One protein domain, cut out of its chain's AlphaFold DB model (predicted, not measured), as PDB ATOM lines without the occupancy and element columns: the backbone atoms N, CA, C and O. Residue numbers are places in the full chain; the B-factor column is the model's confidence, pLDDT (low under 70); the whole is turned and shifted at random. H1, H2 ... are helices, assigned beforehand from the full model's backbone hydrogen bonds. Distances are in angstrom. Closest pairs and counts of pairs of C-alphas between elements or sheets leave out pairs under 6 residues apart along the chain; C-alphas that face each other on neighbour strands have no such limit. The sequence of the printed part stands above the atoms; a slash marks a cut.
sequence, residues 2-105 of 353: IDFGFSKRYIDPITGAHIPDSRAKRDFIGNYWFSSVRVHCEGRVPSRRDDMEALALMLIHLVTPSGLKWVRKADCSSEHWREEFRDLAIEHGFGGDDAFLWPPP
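What this domain is: This is residues 2 to 105 of the 353 residues of an uncharacterized protein of Phlebia centrifuga (UniProt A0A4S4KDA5). This is a domain of little regular structure: helices H2 and H3 stand apart, the short H1 is near the beginnings of both, and long loops make the rest. The unnamed stretch of residues 2 to 36 makes a long loop whose residues 12 to 17 stick out at one end; residues 88 to 93, of which 88 to 91 belong to H3, stick out at the other. The 104 printed residues hold three named helices, H1, H2, H3, and no named strand; the class is all helix, with 34 residues in named elements. The whole is elongated, 48 by 28 by 27 A, and only just compact, close to loose, with a radius of gyration of the C-alphas of 15.5 A.

Where its parts are: H2, residues 48 to 63, runs 23.2 A from C-alpha 48 at (-112.404, 75.893, 74.349). H1 is residues 37 to 40. H3, residues 78 to 91, runs 20.2 A to C-alpha 91 at (-138.548, 87.230, 78.281).

How they stand to each other: H2 and H1 are close but not clearly touching; their closest C-alphas, of Asp 50 and Val 39, are 7.5 A apart. H1 and H3 are also close but not clearly touching, with the closest C-alphas, of Val 37 and Ser 78, 6.8 A apart. H2 and H3 are apart. In H2 and H3 every O i to N i+4 pair is within hydrogen-bond range; H1 is too short for such a pair.

The domain as a whole: The two farthest C-alphas, of Ile 14 and Glu 91, are 47.9 A apart. The link from H2 to H3 is long, and the printed part has no cut. Mean pLDDT of the printed part is 75.1; residues 25 to 26, 71 to 86, 88 to 89 and 93 to 105 are under 70.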
ATOM      1  N   ILE A   2    -105.499  88.043  82.763       90.06
ATOM      2  CA  ILE A   2    -104.457  87.832  83.785       90.06
ATOM      3  C   ILE A   2    -104.695  86.489  84.493       90.06
ATOM      4  O   ILE A   2    -105.767  85.919  84.327       90.06
ATOM      5  N   ASP A   3    -103.716  86.021  85.272       84.94
ATOM      6  CA  ASP A   3    -103.730  84.752  86.024       84.94
ATOM      7  C   ASP A   3    -103.888  83.481  85.162       84.94
ATOM      8  O   ASP A   3    -104.968  82.932  84.960       84.94
ATOM      9  N   PHE A   4    -102.754  82.973  84.673       89.62
ATOM     10  CA  PHE A   4    -102.678  81.733  83.894       89.62
ATOM     11  C   PHE A   4    -102.434  80.485  84.766       89.62
ATOM     12  O   PHE A   4    -102.078  79.433  84.226       89.62
ATOM     13  N   GLY A   5    -102.629  80.564  86.089       87.75
ATOM     14  CA  GLY A   5    -102.334  79.477  87.035       87.75
ATOM     15  C   GLY A   5    -103.112  78.178  86.786       87.75
ATOM     16  O   GLY A   5    -102.618  77.097  87.101       87.75
ATOM     17  N   PHE A   6    -104.288  78.268  86.158       85.94
ATOM     18  CA  PHE A   6    -105.107  77.116  85.749       85.94
ATOM     19  C   PHE A   6    -105.116  76.868  84.236       85.94
ATOM     20  O   PHE A   6    -105.851  76.004  83.753       85.94
ATOM     21  N   SER A   7    -104.309  77.608  83.471       89.25
ATOM     22  CA  SER A   7    -104.245  77.428  82.024       89.25
ATOM     23  C   SER A   7    -103.693  76.046  81.670       89.25
ATOM     24  O   SER A   7    -102.781  75.517  82.312       89.25
ATOM     25  N   LYS A   8    -104.257  75.434  80.626       87.75
ATOM     26  CA  LYS A   8    -103.827  74.122  80.150       87.75
ATOM     27  C   LYS A   8    -103.736  74.102  78.639       87.75
ATOM     28  O   LYS A   8    -104.618  74.577  77.928       87.75
ATOM     29  N   ARG A   9    -102.677  73.471  78.136       90.38
ATOM     30  CA  ARG A   9    -102.532  73.217  76.709       90.38
ATOM     31  C   ARG A   9    -103.561  72.173  76.266       90.38
ATOM     32  O   ARG A   9    -103.539  71.043  76.749       90.38
ATOM     33  N   TYR A  10    -104.462  72.561  75.365       90.50
ATOM     34  CA  TYR A  10    -105.520  71.685  74.846       90.50
ATOM     35  C   TYR A  10    -105.168  71.043  73.488       90.50
ATOM     36  O   TYR A  10    -105.866  70.132  73.047       90.50
ATOM     37  N   ILE A  11    -104.082  71.497  72.851       91.75
ATOM     38  CA  ILE A  11    -103.477  70.904  71.651       91.75
ATOM     39  C   ILE A  11    -102.048  70.483  71.986       91.75
ATOM     40  O   ILE A  11    -101.260  71.289  72.492       91.75
ATOM     41  N   ASP A  12    -101.713  69.237  71.680       88.12
ATOM     42  CA  ASP A  12    -100.345  68.740  71.754       88.12
ATOM     43  C   ASP A  12     -99.467  69.428  70.680       88.12
ATOM     44  O   ASP A  12     -99.819  69.391  69.499       88.12
ATOM     45  N   PRO A  13     -98.339  70.070  71.053       87.12
ATOM     46  CA  PRO A  13     -97.435  70.736  70.109       87.12
ATOM     47  C   PRO A  13     -96.859  69.834  69.023       87.12
ATOM     48  O   PRO A  13     -96.532  70.334  67.952       87.12
ATOM     49  N   ILE A  14     -96.651  68.553  69.327       88.88
ATOM     50  CA  ILE A  14     -95.906  67.637  68.459       88.88
ATOM     51  C   ILE A  14     -96.872  66.957  67.499       88.88
ATOM     52  O   ILE A  14     -96.641  66.916  66.295       88.88
ATOM     53  N   THR A  15     -97.975  66.436  68.031       90.81
ATOM     54  CA  THR A  15     -98.946  65.673  67.238       90.81
ATOM     55  C   THR A  15    -100.037  66.550  66.624       90.81
ATOM     56  O   THR A  15    -100.764  66.096  65.742       90.81
ATOM     57  N   GLY A  16    -100.203  67.791  67.099       90.31
ATOM     58  CA  GLY A  16    -101.333  68.652  66.742       90.31
ATOM     59  C   GLY A  16    -102.684  68.116  67.229       90.31
ATOM     60  O   GLY A  16    -103.729  68.674  66.889       90.31
ATOM     61  N   ALA A  17    -102.690  67.032  68.010       88.75
ATOM     62  CA  ALA A  17    -103.904  66.384  68.465       88.75
ATOM     63  C   ALA A  17    -104.560  67.184  69.594       88.75
ATOM     64  O   ALA A  17    -103.900  67.735  70.477       88.75
ATOM     65  N   HIS A  18    -105.892  67.218  69.578       90.88
ATOM     66  CA  HIS A  18    -106.671  67.760  70.682       90.88
ATOM     67  C   HIS A  18    -106.627  66.802  71.878       90.88
ATOM     68  O   HIS A  18    -106.596  65.583  71.702       90.88
ATOM     69  N   ILE A  19    -106.692  67.344  73.095       87.00
ATOM     70  CA  ILE A  19    -106.842  66.533  74.307       87.00
ATOM     71  C   ILE A  19    -108.037  65.568  74.181       87.00
ATOM     72  O   ILE A  19    -109.099  65.970  73.687       87.00
ATOM     73  N   PRO A  20    -107.891  64.306  74.620       84.00
ATOM     74  CA  PRO A  20    -108.949  63.313  74.490       84.00
ATOM     75  C   PRO A  20    -110.141  63.656  75.389       84.00
ATOM     76  O   PRO A  20    -109.964  64.073  76.539       84.00
ATOM     77  N   ASP A  21    -111.361  63.438  74.881       80.38
ATOM     78  CA  ASP A  21    -112.560  63.472  75.722       80.38
ATOM     79  C   ASP A  21    -112.483  62.307  76.713       80.38
ATOM     80  O   ASP A  21    -112.378  61.141  76.334       80.38
ATOM     81  N   SER A  22    -112.491  62.629  78.001       76.50
ATOM     82  CA  SER A  22    -112.381  61.659  79.081       76.50
ATOM     83  C   SER A  22    -113.477  61.916  80.101       76.50
ATOM     84  O   SER A  22    -113.772  63.061  80.443       76.50
ATOM     85  N   ARG A  23    -114.067  60.823  80.587       72.81
ATOM     86  CA  ARG A  23    -114.983  60.795  81.738       72.81
ATOM     87  C   ARG A  23    -114.284  60.330  83.015       72.81
ATOM     88  O   ARG A  23    -114.951  59.993  83.987       72.81
ATOM     89  N   ALA A  24    -112.954  60.227  82.995       76.25
ATOM     90  CA  ALA A  24    -112.211  59.842  84.182       76.25
ATOM     91  C   ALA A  24    -112.519  60.837  85.303       76.25
ATOM     92  O   ALA A  24    -112.443  62.048  85.086       76.25
ATOM     93  N   LYS A  25    -112.864  60.313  86.482       64.62
ATOM     94  CA  LYS A  25    -113.184  61.126  87.654       64.62
ATOM     95  C   LYS A  25    -112.006  62.052  87.958       64.62
ATOM     96  O   LYS A  25    -110.867  61.598  88.068       64.62
ATOM     97  N   ARG A  26    -112.287  63.347  88.058       69.69
ATOM     98  CA  ARG A  26    -111.308  64.391  88.358       69.69
ATOM     99  C   ARG A  26    -111.850  65.284  89.451       69.69
ATOM    100  O   ARG A  26    -113.060  65.473  89.556       69.69
ATOM    101  N   ASP A  27    -110.935  65.836  90.230       75.31
ATOM    102  CA  ASP A  27    -111.281  66.897  91.156       75.31
ATOM    103  C   ASP A  27    -111.675  68.134  90.350       75.31
ATOM    104  O   ASP A  27    -111.027  68.486  89.359       75.31
ATOM    105  N   PHE A  28    -112.770  68.767  90.759       78.44
ATOM    106  CA  PHE A  28    -113.191  70.031  90.183       78.44
ATOM    107  C   PHE A  28    -112.149  71.105  90.514       78.44
ATOM    108  O   PHE A  28    -111.784  71.298  91.676       78.44
ATOM    109  N   ILE A  29    -111.666  71.795  89.483       73.38
ATOM    110  CA  ILE A  29    -110.678  72.868  89.590       73.38
ATOM    111  C   ILE A  29    -111.248  74.065  88.841       73.38
ATOM    112  O   ILE A  29    -111.462  73.985  87.633       73.38
ATOM    113  N   GLY A  30    -111.478  75.166  89.551       78.50
ATOM    114  CA  GLY A  30    -111.989  76.398  88.961       78.50
ATOM    115  C   GLY A  30    -112.978  77.121  89.865       78.50
ATOM    116  O   GLY A  30    -113.165  76.779  91.034       78.50
ATOM    117  N   ASN A  31    -113.605  78.153  89.309       82.00
ATOM    118  CA  ASN A  31    -114.639  78.914  89.989       82.00
ATOM    119  C   ASN A  31    -116.010  78.267  89.743       82.00
ATOM    120  O   ASN A  31    -116.483  78.236  88.608       82.00
ATOM    121  N   TYR A  32    -116.661  77.809  90.814       79.56
ATOM    122  CA  TYR A  32    -117.999  77.201  90.799       79.56
ATOM    123  C   TYR A  32    -119.081  78.042  90.104       79.56
ATOM    124  O   TYR A  32    -120.047  77.495  89.590       79.56
ATOM    125  N   TRP A  33    -118.921  79.361  90.067       79.81
ATOM    126  CA  TRP A  33    -119.967  80.299  89.669       79.81
ATOM    127  C   TRP A  33    -120.085  80.435  88.151       79.81
ATOM    128  O   TRP A  33    -121.182  80.625  87.631       79.81
ATOM    129  N   PHE A  34    -118.953  80.297  87.455       86.56
ATOM    130  CA  PHE A  34    -118.834  80.457  86.003       86.56
ATOM    131  C   PHE A  34    -118.357  79.180  85.308       86.56
ATOM    132  O   PHE A  34    -118.045  79.204  84.126       86.56
ATOM    133  N   SER A  35    -118.237  78.064  86.028       86.44
ATOM    134  CA  SER A  35    -117.822  76.808  85.402       86.44
ATOM    135  C   SER A  35    -118.926  76.245  84.523       86.44
ATOM    136  O   SER A  35    -120.096  76.286  84.898       86.44
ATOM    137  N   SER A  36    -118.542  75.669  83.382       86.62
ATOM    138  CA  SER A  36    -119.507  75.028  82.496       86.62
ATOM    139  C   SER A  36    -120.222  73.870  83.179       86.62
ATOM    140  O   SER A  36    -119.634  73.141  83.990       86.62
ATOM    141  N   VAL A  37    -121.465  73.617  82.766       83.38
ATOM    142  CA  VAL A  37    -122.253  72.456  83.219       83.38
ATOM    143  C   VAL A  37    -121.478  71.157  82.994       83.38
ATOM    144  O   VAL A  37    -121.510  70.233  83.805       83.38
ATOM    145  N   ARG A  38    -120.710  71.092  81.907       81.94
ATOM    146  CA  ARG A  38    -119.955  69.898  81.549       81.94
ATOM    147  C   ARG A  38    -118.772  69.621  82.470       81.94
ATOM    148  O   ARG A  38    -118.451  68.463  82.730       81.94
ATOM    149  N   VAL A  39    -118.103  70.666  82.937       85.25
ATOM    150  CA  VAL A  39    -116.989  70.529  83.881       85.25
ATOM    151  C   VAL A  39    -117.535  70.304  85.288       85.25
ATOM    152  O   VAL A  39    -117.049  69.423  85.993       85.25
ATOM    153  N   HIS A  40    -118.565  71.055  85.675       80.81
ATOM    154  CA  HIS A  40    -119.111  71.042  87.027       80.81
ATOM    155  C   HIS A  40    -120.005  69.825  87.316       80.81
ATOM    156  O   HIS A  40    -119.755  69.100  88.277       80.81
ATOM    157  N   CYS A  41    -121.016  69.567  86.480       77.75
ATOM    158  CA  CYS A  41    -122.005  68.509  86.705       77.75
ATOM    159  C   CYS A  41    -121.593  67.170  86.075       77.75
ATOM    160  O   CYS A  41    -121.811  66.117  86.669       77.75
ATOM    161  N   GLU A  42    -120.983  67.185  84.882       77.00
ATOM    162  CA  GLU A  42    -120.597  65.946  84.179       77.00
ATOM    163  C   GLU A  42    -119.144  65.497  84.438       77.00
ATOM    164  O   GLU A  42    -118.750  64.416  83.992       77.00
ATOM    165  N   GLY A  43    -118.319  66.319  85.099       78.50
ATOM    166  CA  GLY A  43    -116.912  66.004  85.382       78.50
ATOM    167  C   GLY A  43    -116.042  65.812  84.130       78.50
ATOM    168  O   GLY A  43    -115.095  65.021  84.143       78.50
ATOM    169  N   ARG A  44    -116.373  66.482  83.018       83.62
ATOM    170  CA  ARG A  44    -115.641  66.364  81.748       83.62
ATOM    171  C   ARG A  44    -114.370  67.199  81.722       83.62
ATOM    172  O   ARG A  44    -114.183  68.147  82.477       83.62
ATOM    173  N   VAL A  45    -113.495  66.857  80.777       86.75
ATOM    174  CA  VAL A  45    -112.284  67.633  80.507       86.75
ATOM    175  C   VAL A  45    -112.657  69.008  79.930       86.75
ATOM    176  O   VAL A  45    -113.350  69.040  78.906       86.75
ATOM    177  N   PRO A  46    -112.186  70.119  80.537       88.38
ATOM    178  CA  PRO A  46    -112.402  71.454  79.998       88.38
ATOM    179  C   PRO A  46    -111.699  71.617  78.652       88.38
ATOM    180  O   PRO A  46    -110.607  71.090  78.421       88.38
ATOM    181  N   SER A  47    -112.344  72.351  77.763       89.19
ATOM    182  CA  SER A  47    -111.904  72.664  76.409       89.19
ATOM    183  C   SER A  47    -112.361  74.077  76.039       89.19
ATOM    184  O   SER A  47    -113.087  74.710  76.796       89.19
ATOM    185  N   ARG A  48    -112.028  74.548  74.833       91.12
ATOM    186  CA  ARG A  48    -112.404  75.893  74.349       91.12
ATOM    187  C   ARG A  48    -113.885  76.255  74.524       91.12
ATOM    188  O   ARG A  48    -114.206  77.414  74.744       91.12
ATOM    189  N   ARG A  49    -114.796  75.282  74.400       88.31
ATOM    190  CA  ARG A  49    -116.241  75.524  74.578       88.31
ATOM    191  C   ARG A  49    -116.575  75.952  76.010       88.31
ATOM    192  O   ARG A  49    -117.490  76.735  76.209       88.31
ATOM    193  N   ASP A  50    -115.844  75.407  76.979       90.31
ATOM    194  CA  ASP A  50    -116.093  75.592  78.401       90.31
ATOM    195  C   ASP A  50    -115.640  77.003  78.812       90.31
ATOM    196  O   ASP A  50    -116.330  77.666  79.579       90.31
ATOM    197  N   ASP A  51    -114.560  77.511  78.202       91.06
ATOM    198  CA  ASP A  51    -114.131  78.909  78.344       91.06
ATOM    199  C   ASP A  51    -115.170  79.892  77.765       91.06
ATOM    200  O   ASP A  51    -115.425  80.945  78.348       91.06
ATOM    201  N   MET A  52    -115.804  79.546  76.635       91.19
ATOM    202  CA  MET A  52    -116.862  80.370  76.025       91.19
ATOM    203  C   MET A  52    -118.152  80.378  76.852       91.19
ATOM    204  O   MET A  52    -118.789  81.422  76.978       91.19
ATOM    205  N   GLU A  53    -118.529  79.239  77.433       88.19
ATOM    206  CA  GLU A  53    -119.664  79.150  78.356       88.19
ATOM    207  C   GLU A  53    -119.402  79.983  79.615       88.19
ATOM    208  O   GLU A  53    -120.239  80.799  79.993       88.19
ATOM    209  N   ALA A  54    -118.205  79.875  80.199       89.19
ATOM    210  CA  ALA A  54    -117.806  80.689  81.342       89.19
ATOM    211  C   ALA A  54    -117.853  82.194  81.039       89.19
ATOM    212  O   ALA A  54    -118.331  82.980  81.860       89.19
ATOM    213  N   LEU A  55    -117.401  82.595  79.845       89.69
ATOM    214  CA  LEU A  55    -117.481  83.978  79.385       89.69
ATOM    215  C   LEU A  55    -118.935  84.451  79.271       89.69
ATOM    216  O   LEU A  55    -119.254  85.536  79.752       89.69
ATOM    217  N   ALA A  56    -119.817  83.646  78.678       87.69
ATOM    218  CA  ALA A  56    -121.235  83.978  78.565       87.69
ATOM    219  C   ALA A  56    -121.884  84.140  79.947       87.69
ATOM    220  O   ALA A  56    -122.538  85.149  80.200       87.69
ATOM    221  N   LEU A  57    -121.635  83.206  80.873       85.06
ATOM    222  CA  LEU A  57    -122.141  83.274  82.247       85.06
ATOM    223  C   LEU A  57    -121.644  84.517  82.989       85.06
ATOM    224  O   LEU A  57    -122.405  85.150  83.718       85.06
ATOM    225  N   MET A  58    -120.386  84.900  82.783       86.44
ATOM    226  CA  MET A  58    -119.835  86.134  83.339       86.44
ATOM    227  C   MET A  58    -120.533  87.375  82.766       86.44
ATOM    228  O   MET A  58    -120.864  88.282  83.522       86.44
ATOM    229  N   LEU A  59    -120.791  87.418  81.456       86.38
ATOM    230  CA  LEU A  59    -121.510  88.532  80.833       86.38
ATOM    231  C   LEU A  59    -122.949  88.634  81.348       86.38
ATOM    232  O   LEU A  59    -123.371  89.721  81.727       86.38
ATOM    233  N   ILE A  60    -123.661  87.506  81.445       84.50
ATOM    234  CA  ILE A  60    -125.008  87.440  82.032       84.50
ATOM    235  C   ILE A  60    -124.975  87.959  83.472       84.50
ATOM    236  O   ILE A  60    -125.782  88.800  83.850       84.50
ATOM    237  N   HIS A  61    -123.998  87.528  84.272       84.31
ATOM    238  CA  HIS A  61    -123.844  88.004  85.646       84.31
ATOM    239  C   HIS A  61    -123.683  89.526  85.748       84.31
ATOM    240  O   HIS A  61    -124.205  90.122  86.685       84.31
ATOM    241  N   LEU A  62    -122.961  90.142  84.806       85.50
ATOM    242  CA  LEU A  62    -122.739  91.588  84.785       85.50
ATOM    243  C   LEU A  62    -123.999  92.376  84.406       85.50
ATOM    244  O   LEU A  62    -124.170  93.489  84.898       85.50
ATOM    245  N   VAL A  63    -124.862  91.823  83.549       84.94
ATOM    246  CA  VAL A  63    -126.090  92.504  83.093       84.94
ATOM    247  C   VAL A  63    -127.309  92.207  83.966       84.94
ATOM    248  O   VAL A  63    -128.260  92.983  83.957       84.94
ATOM    249  N   THR A  64    -127.289  91.128  84.750       81.19
ATOM    250  CA  THR A  64    -128.383  90.769  85.660       81.19
ATOM    251  C   THR A  64    -128.180  91.430  87.034       81.19
ATOM    252  O   THR A  64    -127.258  91.042  87.755       81.19
ATOM    253  N   PRO A  65    -129.055  92.357  87.485       74.12
ATOM    254  CA  PRO A  65    -128.869  93.111  88.736       74.12
ATOM    255  C   PRO A  65    -128.739  92.246  90.000       74.12
ATOM    256  O   PRO A  65    -128.093  92.628  90.973       74.12
ATOM    257  N   SER A  66    -129.359  91.064  89.996       71.56
ATOM    258  CA  SER A  66    -129.337  90.093  91.095       71.56
ATOM    259  C   SER A  66    -128.265  89.001  90.934       71.56
ATOM    260  O   SER A  66    -128.121  88.154  91.829       71.56
ATOM    261  N   GLY A  67    -127.483  89.047  89.851       76.81
ATOM    262  CA  GLY A  67    -126.486  88.054  89.470       76.81
ATOM    263  C   GLY A  67    -127.086  86.758  88.911       76.81
ATOM    264  O   GLY A  67    -128.270  86.677  88.600       76.81
ATOM    265  N   LEU A  68    -126.256  85.718  88.784       76.81
ATOM    266  CA  LEU A  68    -126.714  84.393  88.353       76.81
ATOM    267  C   LEU A  68    -127.546  83.767  89.482       76.81
ATOM    268  O   LEU A  68    -127.194  83.905  90.650       76.81
ATOM    269  N   LYS A  69    -128.647  83.083  89.167       70.38
ATOM    270  CA  LYS A  69    -129.599  82.599  90.185       70.38
ATOM    271  C   LYS A  69    -129.095  81.368  90.963       70.38
ATOM    272  O   LYS A  69    -129.328  81.269  92.169       70.38
ATOM    273  N   TRP A  70    -128.335  80.475  90.322       70.06
ATOM    274  CA  TRP A  70    -127.791  79.239  90.930       70.06
ATOM    275  C   TRP A  70    -126.679  79.465  91.949       70.06
ATOM    276  O   TRP A  70    -126.409  78.623  92.793       70.06
ATOM    277  N   VAL A  71    -126.077  80.644  91.937       59.06
ATOM    278  CA  VAL A  71    -125.142  81.125  92.956       59.06
ATOM    279  C   VAL A  71    -125.667  80.967  94.389       59.06
ATOM    280  O   VAL A  71    -124.884  80.837  95.330       59.06
ATOM    281  N   ARG A  72    -126.994  80.993  94.567       49.34
ATOM    282  CA  ARG A  72    -127.651  80.964  95.880       49.34
ATOM    283  C   ARG A  72    -128.272  79.607  96.232       49.34
ATOM    284  O   ARG A  72    -128.779  79.471  97.342       49.34
ATOM    285  N   LYS A  73    -128.249  78.613  95.333       50.03
ATOM    286  CA  LYS A  73    -128.895  77.302  95.531       50.03
ATOM    287  C   LYS A  73    -127.941  76.156  95.185       50.03
ATOM    288  O   LYS A  73    -127.323  76.155  94.132       50.03
ATOM    289  N   ALA A  74    -127.853  75.165  96.069       47.41
ATOM    290  CA  ALA A  74    -126.928  74.031  95.963       47.41
ATOM    291  C   ALA A  74    -127.383  72.914  94.994       47.41
ATOM    292  O   ALA A  74    -126.795  71.834  94.998       47.41
ATOM    293  N   ASP A  75    -128.406  73.150  94.169       52.78
ATOM    294  CA  ASP A  75    -128.996  72.116  93.318       52.78
ATOM    295  C   ASP A  75    -128.391  72.134  91.906       52.78
ATOM    296  O   ASP A  75    -128.553  73.082  91.133       52.78
ATOM    297  N   CYS A  76    -127.695  71.046  91.563       50.78
ATOM    298  CA  CYS A  76    -126.964  70.848  90.304       50.78
ATOM    299  C   CYS A  76    -127.808  70.257  89.157       50.78
ATOM    300  O   CYS A  76    -127.239  69.669  88.235       50.78
ATOM    301  N   SER A  77    -129.143  70.367  89.186       58.22
ATOM    302  CA  SER A  77    -129.971  69.837  88.092       58.22
ATOM    303  C   SER A  77    -129.771  70.667  86.821       58.22
ATOM    304  O   SER A  77    -130.240  71.798  86.713       58.22
ATOM    305  N   SER A  78    -129.045  70.107  85.852       55.59
ATOM    306  CA  SER A  78    -128.737  70.756  84.573       55.59
ATOM    307  C   SER A  78    -129.968  71.002  83.704       55.59
ATOM    308  O   SER A  78    -129.922  71.858  82.830       55.59
ATOM    309  N   GLU A  79    -131.047  70.248  83.904       60.88
ATOM    310  CA  GLU A  79    -132.292  70.406  83.142       60.88
ATOM    311  C   GLU A  79    -133.059  71.644  83.601       60.88
ATOM    312  O   GLU A  79    -133.380  72.497  82.780       60.88
ATOM    313  N   HIS A  80    -133.202  71.817  84.915       61.91
ATOM    314  CA  HIS A  80    -133.883  72.970  85.502       61.91
ATOM    315  C   HIS A  80    -133.258  74.309  85.079       61.91
ATOM    316  O   HIS A  80    -133.957  75.234  84.677       61.91
ATOM    317  N   TRP A  81    -131.924  74.410  85.114       60.97
ATOM    318  CA  TRP A  81    -131.228  75.646  84.740       60.97
ATOM    319  C   TRP A  81    -131.217  75.909  83.230       60.97
ATOM    320  O   TRP A  81    -131.134  77.063  82.818       60.97
ATOM    321  N   ARG A  82    -131.319  74.864  82.398       64.69
ATOM    322  CA  ARG A  82    -131.491  75.023  80.945       64.69
ATOM    323  C   ARG A  82    -132.853  75.625  80.618       64.69
ATOM    324  O   ARG A  82    -132.923  76.488  79.752       64.69
ATOM    325  N   GLU A  83    -133.897  75.172  81.303       67.75
ATOM    326  CA  GLU A  83    -135.258  75.687  81.139       67.75
ATOM    327  C   GLU A  83    -135.366  77.132  81.632       67.75
ATOM    328  O   GLU A  83    -135.752  77.995  80.857       67.75
ATOM    329  N   GLU A  84    -134.880  77.442  82.839       68.44
ATOM    330  CA  GLU A  84    -134.873  78.829  83.338       68.44
ATOM    331  C   GLU A  84    -134.090  79.788  82.423       68.44
ATOM    332  O   GLU A  84    -134.489  80.937  82.231       68.44
ATOM    333  N   PHE A  85    -132.957  79.343  81.866       66.00
ATOM    334  CA  PHE A  85    -132.177  80.171  80.946       66.00
ATOM    335  C   PHE A  85    -132.911  80.407  79.622       66.00
ATOM    336  O   PHE A  85    -132.854  81.509  79.076       66.00
ATOM    337  N   ARG A  86    -133.621  79.388  79.122       66.19
ATOM    338  CA  ARG A  86    -134.480  79.502  77.941       66.19
ATOM    339  C   ARG A  86    -135.616  80.494  78.190       66.19
ATOM    340  O   ARG A  86    -135.830  81.371  77.359       66.19
ATOM    341  N   ASP A  87    -136.286  80.398  79.331       71.25
ATOM    342  CA  ASP A  87    -137.409  81.274  79.675       71.25
ATOM    343  C   ASP A  87    -136.965  82.739  79.791       71.25
ATOM    344  O   ASP A  87    -137.602  83.628  79.227       71.25
ATOM    345  N   LEU A  88    -135.811  82.992  80.422       67.94
ATOM    346  CA  LEU A  88    -135.208  84.329  80.493       67.94
ATOM    347  C   LEU A  88    -134.813  84.878  79.117       67.94
ATOM    348  O   LEU A  88    -134.946  86.076  78.868       67.94
ATOM    349  N   ALA A  89    -134.313  84.026  78.219       64.00
ATOM    350  CA  ALA A  89    -133.972  84.441  76.861       64.00
ATOM    351  C   ALA A  89    -135.224  84.906  76.097       64.00
ATOM    352  O   ALA A  89    -135.187  85.957  75.454       64.00
ATOM    353  N   ILE A  90    -136.338  84.179  76.240       71.38
ATOM    354  CA  ILE A  90    -137.634  84.536  75.650       71.38
ATOM    355  C   ILE A  90    -138.165  85.847  76.252       71.38
ATOM    356  O   ILE A  90    -138.566  86.737  75.502       71.38
ATOM    357  N   GLU A  91    -138.120  86.005  77.581       73.06
ATOM    358  CA  GLU A  91    -138.548  87.230  78.281       73.06
ATOM    359  C   GLU A  91    -137.782  88.471  77.794       73.06
ATOM    360  O   GLU A  91    -138.365  89.538  77.598       73.06
ATOM    361  N   HIS A  92    -136.483  88.324  77.524       70.06
ATOM    362  CA  HIS A  92    -135.628  89.398  77.020       70.06
ATOM    363  C   HIS A  92    -135.634  89.559  75.488       70.06
ATOM    364  O   HIS A  92    -134.833  90.328  74.952       70.06
ATOM    365  N   GLY A  93    -136.545  88.887  74.775       65.31
ATOM    366  CA  GLY A  93    -136.767  89.088  73.339       65.31
ATOM    367  C   GLY A  93    -135.781  88.361  72.420       65.31
ATOM    368  O   GLY A  93    -135.741  88.647  71.222       65.31
ATOM    369  N   PHE A  94    -134.996  87.413  72.940       60.19
ATOM    370  CA  PHE A  94    -134.253  86.471  72.108       60.19
ATOM    371  C   PHE A  94    -135.235  85.390  71.634       60.19
ATOM    372  O   PHE A  94    -135.839  84.694  72.447       60.19
ATOM    373  N   GLY A  95    -135.451  85.294  70.318       58.88
ATOM    374  CA  GLY A  95    -136.433  84.376  69.732       58.88
ATOM    375  C   GLY A  95    -136.229  82.926  70.181       58.88
ATOM    376  O   GLY A  95    -135.096  82.466  70.307       58.88
ATOM    377  N   GLY A  96    -137.333  82.205  70.399       53.03
ATOM    378  CA  GLY A  96    -137.365  80.809  70.857       53.03
ATOM    379  C   GLY A  96    -136.901  79.778  69.823       53.03
ATOM    380  O   GLY A  96    -137.334  78.629  69.873       53.03
ATOM    381  N   ASP A  97    -136.056  80.175  68.873       56.00
ATOM    382  CA  ASP A  97    -135.470  79.246  67.922       56.00
ATOM    383  C   ASP A  97    -134.475  78.342  68.662       56.00
ATOM    384  O   ASP A  97    -133.430  78.784  69.148       56.00
ATOM    385  N   ASP A  98    -134.777  77.041  68.693       53.72
ATOM    386  CA  ASP A  98    -133.947  75.941  69.216       53.72
ATOM    387  C   ASP A  98    -132.621  75.747  68.429       53.72
ATOM    388  O   ASP A  98    -132.013  74.675  68.419       53.72
ATOM    389  N   ALA A  99    -132.107  76.796  67.779       53.03
ATOM    390  CA  ALA A  99    -130.778  76.811  67.176       53.03
ATOM    391  C   ALA A  99    -129.664  76.648  68.231       53.03
ATOM    392  O   ALA A  99    -128.535  76.275  67.896       53.03
ATOM    393  N   PHE A 100    -129.966  76.878  69.516       51.12
ATOM    394  CA  PHE A 100    -129.067  76.577  70.628       51.12
ATOM    395  C   PHE A 100    -129.129  75.090  71.016       51.12
ATOM    396  O   PHE A 100    -129.673  74.691  72.047       51.12
ATOM    397  N   LEU A 101    -128.528  74.242  70.182       50.00
ATOM    398  CA  LEU A 101    -128.342  72.825  70.488       50.00
ATOM    399  C   LEU A 101    -127.258  72.651  71.563       50.00
ATOM    400  O   LEU A 101    -126.059  72.634  71.271       50.00
ATOM    401  N   TRP A 102    -127.686  72.495  72.819       45.44
ATOM    402  CA  TRP A 102    -126.810  72.196  73.954       45.44
ATOM    403  C   TRP A 102    -127.239  70.924  74.708       45.44
ATOM    404  O   TRP A 102    -128.383  70.853  75.164       45.44
ATOM    405  N   PRO A 103    -126.342  69.937  74.917       43.78
ATOM    406  CA  PRO A 103    -124.972  69.873  74.409       43.78
ATOM    407  C   PRO A 103    -124.949  69.770  72.874       43.78
ATOM    408  O   PRO A 103    -125.844  69.150  72.302       43.78
ATOM    409  N   PRO A 104    -123.918  70.319  72.202       42.47
ATOM    410  CA  PRO A 104    -123.802  70.193  70.755       42.47
ATOM    411  C   PRO A 104    -123.839  68.707  70.372       42.47
ATOM    412  O   PRO A 104    -123.168  67.904  71.048       42.47
ATOM    413  N   PRO A 105    -124.607  68.319  69.333       50.69
ATOM    414  CA  PRO A 105    -124.656  66.941  68.873       50.69
ATOM    415  C   PRO A 105    -123.228  66.476  68.591       50.69
ATOM    416  O   PRO A 105    -122.405  67.231  68.063       50.69
TER     417      PRO A 105